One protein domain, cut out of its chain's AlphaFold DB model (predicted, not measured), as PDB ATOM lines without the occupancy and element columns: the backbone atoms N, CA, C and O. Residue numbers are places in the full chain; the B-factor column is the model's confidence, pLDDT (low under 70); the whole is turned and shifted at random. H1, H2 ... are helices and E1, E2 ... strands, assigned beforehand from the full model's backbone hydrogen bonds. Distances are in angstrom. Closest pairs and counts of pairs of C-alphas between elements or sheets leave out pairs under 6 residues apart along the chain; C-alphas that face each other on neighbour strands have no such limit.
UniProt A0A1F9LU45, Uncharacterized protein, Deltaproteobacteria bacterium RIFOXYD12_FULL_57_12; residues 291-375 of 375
ATOM      1  N   LEU A 291      47.413  13.766  30.809       92.12
ATOM      2  CA  LEU A 291      46.652  13.706  29.567       92.12
ATOM      3  C   LEU A 291      47.479  14.320  28.439       92.12
ATOM      4  O   LEU A 291      47.954  15.446  28.564       92.12
ATOM      5  N   VAL A 292      47.589  13.610  27.322       94.25
ATOM      6  CA  VAL A 292      48.127  14.144  26.067       94.25
ATOM      7  C   VAL A 292      47.054  14.009  25.002       94.25
ATOM      8  O   VAL A 292      46.503  12.922  24.813       94.25
ATOM      9  N   ALA A 293      46.755  15.109  24.312       94.94
ATOM     10  CA  ALA A 293      45.860  15.107  23.165       94.94
ATOM     11  C   ALA A 293      46.658  15.136  21.861       94.94
ATOM     12  O   ALA A 293      47.499  16.009  21.659       94.94
ATOM     13  N   GLU A 294      46.350  14.227  20.947       95.31
ATOM     14  CA  GLU A 294      46.853  14.222  19.578       95.31
ATOM     15  C   GLU A 294      45.687  14.480  18.624       95.31
ATOM     16  O   GLU A 294      44.656  13.808  18.684       95.31
ATOM     17  N   LYS A 295      45.820  15.465  17.735       94.00
ATOM     18  CA  LYS A 295      44.785  15.739  16.737       94.00
ATOM     19  C   LYS A 295      44.817  14.661  15.655       94.00
ATOM     20  O   LYS A 295      45.853  14.455  15.032       94.00
ATOM     21  N   ILE A 296      43.675  14.029  15.398       94.81
ATOM     22  CA  ILE A 296      43.539  12.952  14.409       94.81
ATOM     23  C   ILE A 296      42.517  13.322  13.331       94.81
ATOM     24  O   ILE A 296      41.557  14.053  13.579       94.81
ATOM     25  N   GLU A 297      42.715  12.807  12.117       88.44
ATOM     26  CA  GLU A 297      41.827  13.088  10.980       88.44
ATOM     27  C   GLU A 297      40.585  12.189  10.956       88.44
ATOM     28  O   GLU A 297      39.525  12.592  10.480       88.44
ATOM     29  N   SER A 298      40.697  10.963  11.472       86.75
ATOM     30  CA  SER A 298      39.610   9.985  11.478       86.75
ATOM     31  C   SER A 298      39.690   9.058  12.689       86.75
ATOM     32  O   SER A 298      40.741   8.920  13.314       86.75
ATOM     33  N   GLY A 299      38.553   8.450  13.040       81.88
ATOM     34  CA  GLY A 299      38.466   7.526  14.167       81.88
ATOM     35  C   GLY A 299      39.357   6.299  13.971       81.88
ATOM     36  O   GLY A 299      39.388   5.709  12.892       81.88
ATOM     37  N   GLN A 300      40.065   5.900  15.026       84.38
ATOM     38  CA  GLN A 300      40.897   4.701  15.008       84.38
ATOM     39  C   GLN A 300      40.061   3.456  15.362       84.38
ATOM     40  O   GLN A 300      39.279   3.500  16.318       84.38
ATOM     41  N   PRO A 301      40.209   2.333  14.633       81.50
ATOM     42  CA  PRO A 301      39.492   1.101  14.945       81.50
ATOM     43  C   PRO A 301      39.797   0.606  16.364       81.50
ATOM     44  O   PRO A 301      40.956   0.475  16.744       81.50
ATOM     45  N   GLY A 302      38.754   0.291  17.136       82.75
ATOM     46  CA  GLY A 302      38.888  -0.281  18.481       82.75
ATOM     47  C   GLY A 302      39.116   0.728  19.612       82.75
ATOM     48  O   GLY A 302      39.210   0.308  20.762       82.75
ATOM     49  N   VAL A 303      39.158   2.033  19.323       89.31
ATOM     50  CA  VAL A 303      39.238   3.086  20.348       89.31
ATOM     51  C   VAL A 303      37.854   3.692  20.579       89.31
ATOM     52  O   VAL A 303      37.171   4.087  19.634       89.31
ATOM     53  N   THR A 304      37.426   3.764  21.840       93.81
ATOM     54  CA  THR A 304      36.111   4.316  22.205       93.81
ATOM     55  C   THR A 304      36.063   5.818  21.946       93.81
ATOM     56  O   THR A 304      36.989   6.539  22.319       93.81
ATOM     57  N   ILE A 305      34.978   6.288  21.328       94.94
ATOM     58  CA  ILE A 305      34.756   7.702  21.012       94.94
ATOM     59  C   ILE A 305      33.761   8.297  22.012       94.94
ATOM     60  O   ILE A 305      32.663   7.771  22.190       94.94
ATOM     61  N   PHE A 306      34.132   9.422  22.619       95.44
ATOM     62  CA  PHE A 306      33.272  10.256  23.451       95.44
ATOM     63  C   PHE A 306      33.010  11.578  22.735       95.44
ATOM     64  O   PHE A 306      33.939  12.323  22.428       95.44
ATOM     65  N   THR A 307      31.746  11.882  22.461       95.50
ATOM     66  CA  THR A 307      31.354  13.183  21.911       95.50
ATOM     67  C   THR A 307      31.122  14.151  23.063       95.50
ATOM     68  O   THR A 307      30.179  13.956  23.823       95.50
ATOM     69  N   ILE A 308      31.977  15.169  23.194       94.25
ATOM     70  CA  ILE A 308      31.846  16.216  24.217       94.25
ATOM     71  C   ILE A 308      31.356  17.490  23.534       94.25
ATOM     72  O   ILE A 308      31.972  17.991  22.591       94.25
ATOM     73  N   THR A 309      30.223  18.000  24.000       92.88
ATOM     74  CA  THR A 309      29.591  19.197  23.443       92.88
ATOM     75  C   THR A 309      30.228  20.486  23.970       92.88
ATOM     76  O   THR A 309      30.828  20.519  25.044       92.88
ATOM     77  N   ALA A 310      30.055  21.591  23.237       90.69
ATOM     78  CA  ALA A 310      30.515  22.910  23.680       90.69
ATOM     79  C   ALA A 310      29.878  23.340  25.018       90.69
ATOM     80  O   ALA A 310      30.518  24.023  25.817       90.69
ATOM     81  N   ASP A 311      28.641  22.912  25.288       91.25
ATOM     82  CA  ASP A 311      27.975  23.168  26.564       91.25
ATOM     83  C   ASP A 311      28.660  22.440  27.725       91.25
ATOM     84  O   ASP A 311      28.885  23.050  28.768       91.25
ATOM     85  N   GLU A 312      29.061  21.180  27.547       90.31
ATOM     86  CA  GLU A 312      29.776  20.417  28.581       90.31
ATOM     87  C   GLU A 312      31.128  21.043  28.951       90.31
ATOM     88  O   GLU A 312      31.483  21.087  30.133       90.31
ATOM     89  N   PHE A 313      31.852  21.594  27.969       92.12
ATOM     90  CA  PHE A 313      33.053  22.396  28.234       92.12
ATOM     91  C   PHE A 313      32.717  23.697  28.965       92.12
ATOM     92  O   PHE A 313      33.348  24.015  29.971       92.12
ATOM     93  N   ARG A 314      31.665  24.410  28.540       90.38
ATOM     94  CA  ARG A 314      31.219  25.657  29.184       90.38
ATOM     95  C   ARG A 314      30.818  25.462  30.651       90.38
ATOM     96  O   ARG A 314      31.061  26.352  31.463       90.38
ATOM     97  N   PHE A 315      30.236  24.315  31.003       88.38
ATOM     98  CA  PHE A 315      29.932  23.950  32.393       88.38
ATOM     99  C   PHE A 315      31.169  23.523  33.200       88.38
ATOM    100  O   PHE A 315      31.059  23.279  34.401       88.38
ATOM    101  N   GLY A 316      32.346  23.446  32.573       87.44
ATOM    102  CA  GLY A 316      33.602  23.089  33.226       87.44
ATOM    103  C   GLY A 316      33.714  21.606  33.578       87.44
ATOM    104  O   GLY A 316      34.468  21.264  34.485       87.44
ATOM    105  N   LEU A 317      32.980  20.721  32.891       89.38
ATOM    106  CA  LEU A 317      32.976  19.286  33.209       89.38
ATOM    107  C   LEU A 317      34.270  18.570  32.793       89.38
ATOM    108  O   LEU A 317      34.579  17.525  33.356       89.38
ATOM    109  N   PHE A 318      35.023  19.135  31.841       92.19
ATOM    110  CA  PHE A 318      36.189  18.510  31.199       92.19
ATOM    111  C   PHE A 318      37.347  19.506  30.973       92.19
ATOM    112  O   PHE A 318      37.875  19.621  29.868       92.19
ATOM    113  N   GLN A 319      37.717  20.282  31.998       90.62
ATOM    114  CA  GLN A 319      38.687  21.385  31.867       90.62
ATOM    115  C   GLN A 319      40.107  20.950  31.460       90.62
ATOM    116  O   GLN A 319      40.818  21.700  30.796       90.62
ATOM    117  N   ASP A 320      40.557  19.768  31.873       90.75
ATOM    118  CA  ASP A 320      41.853  19.196  31.489       90.75
ATOM    119  C   ASP A 320      41.864  18.704  30.036       90.75
ATOM    120  O   ASP A 320      42.800  19.020  29.306       90.75
ATOM    121  N   ILE A 321      40.804  18.026  29.582       92.69
ATOM    122  CA  ILE A 321      40.610  17.668  28.168       92.69
ATOM    123  C   ILE A 321      40.545  18.933  27.309       92.69
ATOM    124  O   ILE A 321      41.185  18.991  26.262       92.69
ATOM    125  N   GLU A 322      39.811  19.960  27.747       93.31
ATOM    126  CA  GLU A 322      39.719  21.232  27.024       93.31
ATOM    127  C   GLU A 322      41.096  21.881  26.847       93.31
ATOM    128  O   GLU A 322      41.452  22.285  25.737       93.31
ATOM    129  N   LYS A 323      41.896  21.923  27.921       91.50
ATOM    130  CA  LYS A 323      43.278  22.421  27.885       91.50
ATOM    131  C   LYS A 323      44.170  21.577  26.976       91.50
ATOM    132  O   LYS A 323      44.902  22.141  26.170       91.50
ATOM    133  N   ALA A 324      44.080  20.249  27.055       92.06
ATOM    134  CA  ALA A 324      44.889  19.351  26.228       92.06
ATOM    135  C   ALA A 324      44.564  19.511  24.737       92.06
ATOM    136  O   ALA A 324      45.459  19.539  23.899       92.06
ATOM    137  N   ILE A 325      43.284  19.685  24.401       93.38
ATOM    138  CA  ILE A 325      42.824  19.943  23.032       93.38
ATOM    139  C   ILE A 325      43.261  21.326  22.530       93.38
ATOM    140  O   ILE A 325      43.526  21.484  21.336       93.38
ATOM    141  N   ALA A 326      43.319  22.333  23.406       92.75
ATOM    142  CA  ALA A 326      43.769  23.675  23.043       92.75
ATOM    143  C   ALA A 326      45.261  23.710  22.666       92.75
ATOM    144  O   ALA A 326      45.638  24.466  21.769       92.75
ATOM    145  N   GLU A 327      46.083  22.860  23.288       91.62
ATOM    146  CA  GLU A 327      47.524  22.740  23.026       91.62
ATOM    147  C   GLU A 327      47.938  21.278  22.736       91.62
ATOM    148  O   GLU A 327      48.623  20.653  23.556       91.62
ATOM    149  N   PRO A 328      47.554  20.705  21.571       91.62
ATOM    150  CA  PRO A 328      47.832  19.305  21.253       91.62
ATOM    151  C   PRO A 328      49.326  18.969  21.305       91.62
ATOM    152  O   PRO A 328      50.168  19.738  20.841       91.62
ATOM    153  N   GLY A 329      49.646  17.789  21.834       88.44
ATOM    154  CA  GLY A 329      51.011  17.313  22.068       88.44
ATOM    155  C   GLY A 329      51.613  17.733  23.413       88.44
ATOM    156  O   GLY A 329      52.696  17.260  23.752       88.44
ATOM    157  N   THR A 330      50.924  18.569  24.195       90.44
ATOM    158  CA  THR A 330      51.375  18.995  25.528       90.44
ATOM    159  C   THR A 330      50.799  18.093  26.616       90.44
ATOM    160  O   THR A 330      49.629  17.714  26.573       90.44
ATOM    161  N   GLU A 331      51.620  17.756  27.612       89.19
ATOM    162  CA  GLU A 331      51.175  17.045  28.813       89.19
ATOM    163  C   GLU A 331      50.376  17.982  29.725       89.19
ATOM    164  O   GLU A 331      50.902  18.962  30.255       89.19
ATOM    165  N   ILE A 332      49.108  17.649  29.948       89.12
ATOM    166  CA  ILE A 332      48.219  18.345  30.878       89.12
ATOM    167  C   ILE A 332      47.967  17.458  32.093       89.12
ATOM    168  O   ILE A 332      47.809  16.246  31.977       89.12
ATOM    169  N   HIS A 333      47.926  18.050  33.285       85.38
ATOM    170  CA  HIS A 333      47.639  17.308  34.508       85.38
ATOM    171  C   HIS A 333      46.251  16.652  34.432       85.38
ATOM    172  O   HIS A 333      45.256  17.341  34.211       85.38
ATOM    173  N   PHE A 334      46.184  15.335  34.646       87.19
ATOM    174  CA  PHE A 334      44.919  14.613  34.740       87.19
ATOM    175  C   PHE A 334      44.402  14.673  36.177       87.19
ATOM    176  O   PHE A 334      45.118  14.301  37.108       87.19
ATOM    177  N   TYR A 335      43.170  15.137  36.382       79.38
ATOM    178  CA  TYR A 335      42.600  15.274  37.732       79.38
ATOM    179  C   TYR A 335      41.816  14.038  38.199       79.38
ATOM    180  O   TYR A 335      41.305  14.011  39.318       79.38
ATOM    181  N   GLY A 336      41.758  12.984  37.378       83.44
ATOM    182  CA  GLY A 336      41.074  11.739  37.710       83.44
ATOM    183  C   GLY A 336      39.612  11.753  37.271       83.44
ATOM    184  O   GLY A 336      39.313  11.777  36.082       83.44
ATOM    185  N   ASN A 337      38.691  11.673  38.229       86.88
ATOM    186  CA  ASN A 337      37.270  11.533  37.917       86.88
ATOM    187  C   ASN A 337      36.635  12.873  37.535       86.88
ATOM    188  O   ASN A 337      36.806  13.880  38.221       86.88
ATOM    189  N   TYR A 338      35.810  12.844  36.495       90.31
ATOM    190  CA  TYR A 338      35.022  13.983  36.046       90.31
ATOM    191  C   TYR A 338      33.752  14.149  36.880       90.31
ATOM    192  O   TYR A 338      33.143  13.169  37.323       90.31
ATOM    193  N   ILE A 339      33.313  15.394  37.067       87.50
ATOM    194  CA  ILE A 339      32.068  15.693  37.782       87.50
ATOM    195  C   ILE A 339      30.884  15.182  36.951       87.50
ATOM    196  O   ILE A 339      30.738  15.498  35.768       87.50
ATOM    197  N   THR A 340      30.019  14.382  37.575       88.88
ATOM    198  CA  THR A 340      28.780  13.919  36.937       88.88
ATOM    199  C   THR A 340      27.727  15.020  36.969       88.88
ATOM    200  O   THR A 340      27.538  15.681  37.991       88.88
ATOM    201  N   HIS A 341      27.048  15.237  35.844       89.69
ATOM    202  CA  HIS A 341      25.998  16.243  35.720       89.69
ATOM    203  C   HIS A 341      24.675  15.569  35.357       89.69
ATOM    204  O   HIS A 341      24.659  14.580  34.632       89.69
ATOM    205  N   ARG A 342      23.545  16.092  35.847       89.50
ATOM    206  CA  ARG A 342      22.227  15.478  35.591       89.50
ATOM    207  C   ARG A 342      21.869  15.471  34.103       89.50
ATOM    208  O   ARG A 342      21.247  14.530  33.624       89.50
ATOM    209  N   ASP A 343      22.253  16.533  33.408       89.69
ATOM    210  CA  ASP A 343      21.829  16.782  32.030       89.69
ATOM    211  C   ASP A 343      22.820  16.216  30.987       89.69
ATOM    212  O   ASP A 343      22.538  16.262  29.792       89.69
ATOM    213  N   PHE A 344      23.955  15.643  31.423       89.56
ATOM    214  CA  PHE A 344      24.987  15.070  30.550       89.56
ATOM    215  C   PHE A 344      25.479  13.722  31.082       89.56
ATOM    216  O   PHE A 344      25.977  13.628  32.201       89.56
ATOM    217  N   ASP A 345      25.394  12.676  30.262       92.38
ATOM    218  CA  ASP A 345      25.822  11.322  30.650       92.38
ATOM    219  C   ASP A 345      27.293  11.035  30.283       92.38
ATOM    220  O   ASP A 345      27.857  10.007  30.657       92.38
ATOM    221  N   THR A 346      27.944  11.938  29.543       92.81
ATOM    222  CA  THR A 346      29.297  11.735  29.008       92.81
ATOM    223  C   THR A 346      30.336  11.580  30.112       92.81
ATOM    224  O   THR A 346      31.155  10.668  30.042       92.81
ATOM    225  N   SER A 347      30.286  12.405  31.167       91.19
ATOM    226  CA  SER A 347      31.253  12.325  32.272       91.19
ATOM    227  C   SER A 347      31.089  11.040  33.079       91.19
ATOM    228  O   SER A 347      32.083  10.442  33.485       91.19
ATOM    229  N   LYS A 348      29.854  10.545  33.231       93.50
ATOM    230  CA  LYS A 348      29.582   9.239  33.839       93.50
ATOM    231  C   LYS A 348      30.169   8.100  33.000       93.50
ATOM    232  O   LYS A 348      30.933   7.300  33.533       93.50
ATOM    233  N   LYS A 349      29.872   8.055  31.694       94.19
ATOM    234  CA  LYS A 349      30.410   7.028  30.780       94.19
ATOM    235  C   LYS A 349      31.934   7.050  30.718       94.19
ATOM    236  O   LYS A 349      32.560   5.995  30.693       94.19
ATOM    237  N   LEU A 350      32.529   8.242  30.700       92.81
ATOM    238  CA  LEU A 350      33.979   8.389  30.683       92.81
ATOM    239  C   LEU A 350      34.597   7.889  31.995       92.81
ATOM    240  O   LEU A 350      35.550   7.120  31.953       92.81
ATOM    241  N   ASN A 351      34.013   8.226  33.149       93.00
ATOM    242  CA  ASN A 351      34.460   7.695  34.440       93.00
ATOM    243  C   ASN A 351      34.370   6.161  34.507       93.00
ATOM    244  O   ASN A 351      35.306   5.519  34.975       93.00
ATOM    245  N   GLU A 352      33.281   5.557  34.019       94.38
ATOM    246  CA  GLU A 352      33.128   4.093  33.956       94.38
ATOM    247  C   GLU A 352      34.189   3.447  33.051       94.38
ATOM    248  O   GLU A 352      34.793   2.433  33.409       94.38
ATOM    249  N   TYR A 353      34.469   4.067  31.903       93.94
ATOM    250  CA  TYR A 353      35.495   3.606  30.971       93.94
ATOM    251  C   TYR A 353      36.903   3.656  31.576       93.94
ATOM    252  O   TYR A 353      37.673   2.703  31.427       93.94
ATOM    253  N   LEU A 354      37.226   4.731  32.300       92.44
ATOM    254  CA  LEU A 354      38.495   4.895  33.012       92.44
ATOM    255  C   LEU A 354      38.621   3.927  34.197       92.44
ATOM    256  O   LEU A 354      39.683   3.337  34.401       92.44
ATOM    257  N   ALA A 355      37.535   3.700  34.943       92.06
ATOM    258  CA  ALA A 355      37.496   2.751  36.057       92.06
ATOM    259  C   ALA A 355      37.731   1.298  35.609       92.06
ATOM    260  O   ALA A 355      38.281   0.501  36.367       92.06
ATOM    261  N   ALA A 356      37.381   0.962  34.363       93.06
ATOM    262  CA  ALA A 356      37.710  -0.323  33.745       93.06
ATOM    263  C   ALA A 356      39.202  -0.467  33.358       93.06
ATOM    264  O   ALA A 356      39.600  -1.500  32.823       93.06
ATOM    265  N   GLY A 357      40.035   0.545  33.629       90.94
ATOM    266  CA  GLY A 357      41.481   0.529  33.391       90.94
ATOM    267  C   GLY A 357      41.904   1.027  32.008       90.94
ATOM    268  O   GLY A 357      43.089   0.964  31.675       90.94
ATOM    269  N   ASN A 358      40.971   1.533  31.198       92.88
ATOM    270  CA  ASN A 358      41.298   2.079  29.885       92.88
ATOM    271  C   ASN A 358      41.980   3.443  30.026       92.88
ATOM    272  O   ASN A 358      41.527   4.301  30.777       92.88
ATOM    273  N   LYS A 359      43.057   3.655  29.265       92.19
ATOM    274  CA  LYS A 359      43.869   4.885  29.312       92.19
ATOM    275  C   LYS A 359      43.911   5.658  27.997       92.19
ATOM    276  O   LYS A 359      44.589   6.671  27.914       92.19
ATOM    277  N   SER A 360      43.227   5.171  26.967       93.75
ATOM    278  CA  SER A 360      43.190   5.806  25.651       93.75
ATOM    279  C   SER A 360      41.766   5.826  25.109       93.75
ATOM    280  O   SER A 360      41.039   4.828  25.207       93.75
ATOM    281  N   PHE A 361      41.352   6.981  24.599       95.44
ATOM    282  CA  PHE A 361      40.027   7.224  24.039       95.44
ATOM    283  C   PHE A 361      40.063   8.403  23.070       95.44
ATOM    284  O   PHE A 361      40.961   9.235  23.120       95.44
ATOM    285  N   ILE A 362      39.079   8.490  22.182       96.38
ATOM    286  CA  ILE A 362      38.940   9.616  21.259       96.38
ATOM    287  C   ILE A 362      37.890  10.568  21.812       96.38
ATOM    288  O   ILE A 362      36.797  10.146  22.182       96.38
ATOM    289  N   VAL A 363      38.199  11.859  21.817       95.75
ATOM    290  CA  VAL A 363      37.235  12.923  22.083       95.75
ATOM    291  C   VAL A 363      36.867  13.582  20.763       95.75
ATOM    292  O   VAL A 363      37.719  14.127  20.061       95.75
ATOM    293  N   GLN A 364      35.585  13.522  20.418       95.31
ATOM    294  CA  GLN A 364      35.023  14.226  19.274       95.31
ATOM    295  C   GLN A 364      34.355  15.513  19.751       95.31
ATOM    296  O   GLN A 364      33.479  15.489  20.614       95.31
ATOM    297  N   THR A 365      34.759  16.627  19.152       93.31
ATOM    298  CA  THR A 365      34.239  17.970  19.429       93.31
ATOM    299  C   THR A 365      33.871  18.664  18.117       93.31
ATOM    300  O   THR A 365      34.159  18.163  17.027       93.31
ATOM    301  N   ASP A 366      33.292  19.855  18.212       88.94
ATOM    302  CA  ASP A 366      33.123  20.780  17.088       88.94
ATOM    303  C   ASP A 366      34.462  21.234  16.466       88.94
ATOM    304  O   ASP A 366      34.514  21.565  15.282       88.94
ATOM    305  N   LYS A 367      35.562  21.189  17.231       86.56
ATOM    306  CA  LYS A 367      36.925  21.544  16.788       86.56
ATOM    307  C   LYS A 367      37.667  20.402  16.076       86.56
ATOM    308  O   LYS A 367      38.762  20.620  15.547       86.56
ATOM    309  N   GLY A 368      37.099  19.195  16.061       91.75
ATOM    310  CA  GLY A 368      37.685  18.000  15.452       91.75
ATOM    311  C   GLY A 368      37.753  16.804  16.402       91.75
ATOM    312  O   GLY A 368      37.143  16.802  17.474       91.75
ATOM    313  N   MET A 369      38.492  15.775  15.985       94.75
ATOM    314  CA  MET A 369      38.736  14.562  16.766       94.75
ATOM    315  C   MET A 369      40.144  14.574  17.356       94.75
ATOM    316  O   MET A 369      41.116  14.911  16.676       94.75
ATOM    317  N   PHE A 370      40.242  14.178  18.620       96.00
ATOM    318  CA  PHE A 370      41.493  14.138  19.364       96.00
ATOM    319  C   PHE A 370      41.641  12.777  20.030       96.00
ATOM    320  O   PHE A 370      40.748  12.346  20.756       96.00
ATOM    321  N   LEU A 371      42.755  12.096  19.780       95.38
ATOM    322  CA  LEU A 371      43.153  10.928  20.550       95.38
ATOM    323  C   LEU A 371      43.716  11.414  21.882       95.38
ATOM    324  O   LEU A 371      44.700  12.148  21.916       95.38
ATOM    325  N   ILE A 372      43.082  11.011  22.971       95.00
ATOM    326  CA  ILE A 372      43.493  11.321  24.329       95.00
ATOM    327  C   ILE A 372      44.163  10.089  24.925       95.00
ATOM    328  O   ILE A 372      43.563   9.014  24.962       95.00
ATOM    329  N   ALA A 373      45.387  10.255  25.420       94.00
ATOM    330  CA  ALA A 373      46.125   9.224  26.139       94.00
ATOM    331  C   ALA A 373      46.474   9.693  27.557       94.00
ATOM    332  O   ALA A 373      46.951  10.811  27.743       94.00
ATOM    333  N   ILE A 374      46.255   8.821  28.543       91.88
ATOM    334  CA  ILE A 374      46.662   9.005  29.938       91.88
ATOM    335  C   ILE A 374      47.956   8.223  30.162       91.88
ATOM    336  O   ILE A 374      47.955   6.990  30.074       91.88
ATOM    337  N   GLN A 375      49.042   8.935  30.450       87.50
ATOM    338  CA  GLN A 375      50.369   8.360  30.692       87.50
ATOM    339  C   GLN A 375      50.635   8.161  32.179       87.50
ATOM    340  O   GLN A 375      50.304   9.080  32.963       87.50
TER     341      GLN A 375
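This is residues 291 to 375 of the 375 residues of an uncharacterized protein of Deltaproteobacteria bacterium RIFOXYD12_FULL_57_12 (UniProt A0A1F9LU45). A strongly twisted sheet of five strands forms a wall, with H2 packed on its E1 and E3 part and H3 packed near its E2 edge. Short H1 lies off the sheet, near H2. The 85 printed residues hold three named helices and five named strands, along the chain E1 E2 H1 H2 E3 H3 E4 E5; the mixed sheet runs E2 E4 E5 E1 E3. The class is mixed, helices and strands, and the whole is compact, with a radius of gyration of the C-alphas of 11.7 A and spans of 31 by 27 by 23 A.

E4, residues 360 to 365, and E5, residues 368 to 374, form an antiparallel hairpin, with N 363 and O 370 within hydrogen-bond range at 2.8 A. E1, residues 291 to 296, is antiparallel to E5, with N 294 and O 371 at 2.8 A. Edge strand E3, residues 331 to 333, is antiparallel to E1, with N 291 and O 332 at 2.8 A. Edge strand E2, residues 305 to 307, is parallel to E4 at 31 degrees, with N 306 and O 362 at 2.8 A. H2, residues 319 to 326, and H3, residues 346 to 355, make two layers with the sheet, helices on one face. The closest C-alphas of H2 and E1, Ala 324 and Ala 293, are 5.3 A apart; those of H3 and E2, Thr 346 and Phe 306, 7.0 A. H1, residues 310 to 314, is close to but not clearly touching H2. In H1, H2 and H3 every O i to N i+4 pair is within hydrogen-bond range.

E1 begins at C-alpha 291 (46.652, 13.706, 29.567), and E5, 19.3 A long, ends at C-alpha 374 (46.662, 9.005, 29.938). E4 measures 16.3 A, E1 15.5 A and H3 14.1 A.

The printed part has no cut. The link E3 to H3 is long. No printed residue is under pLDDT 70.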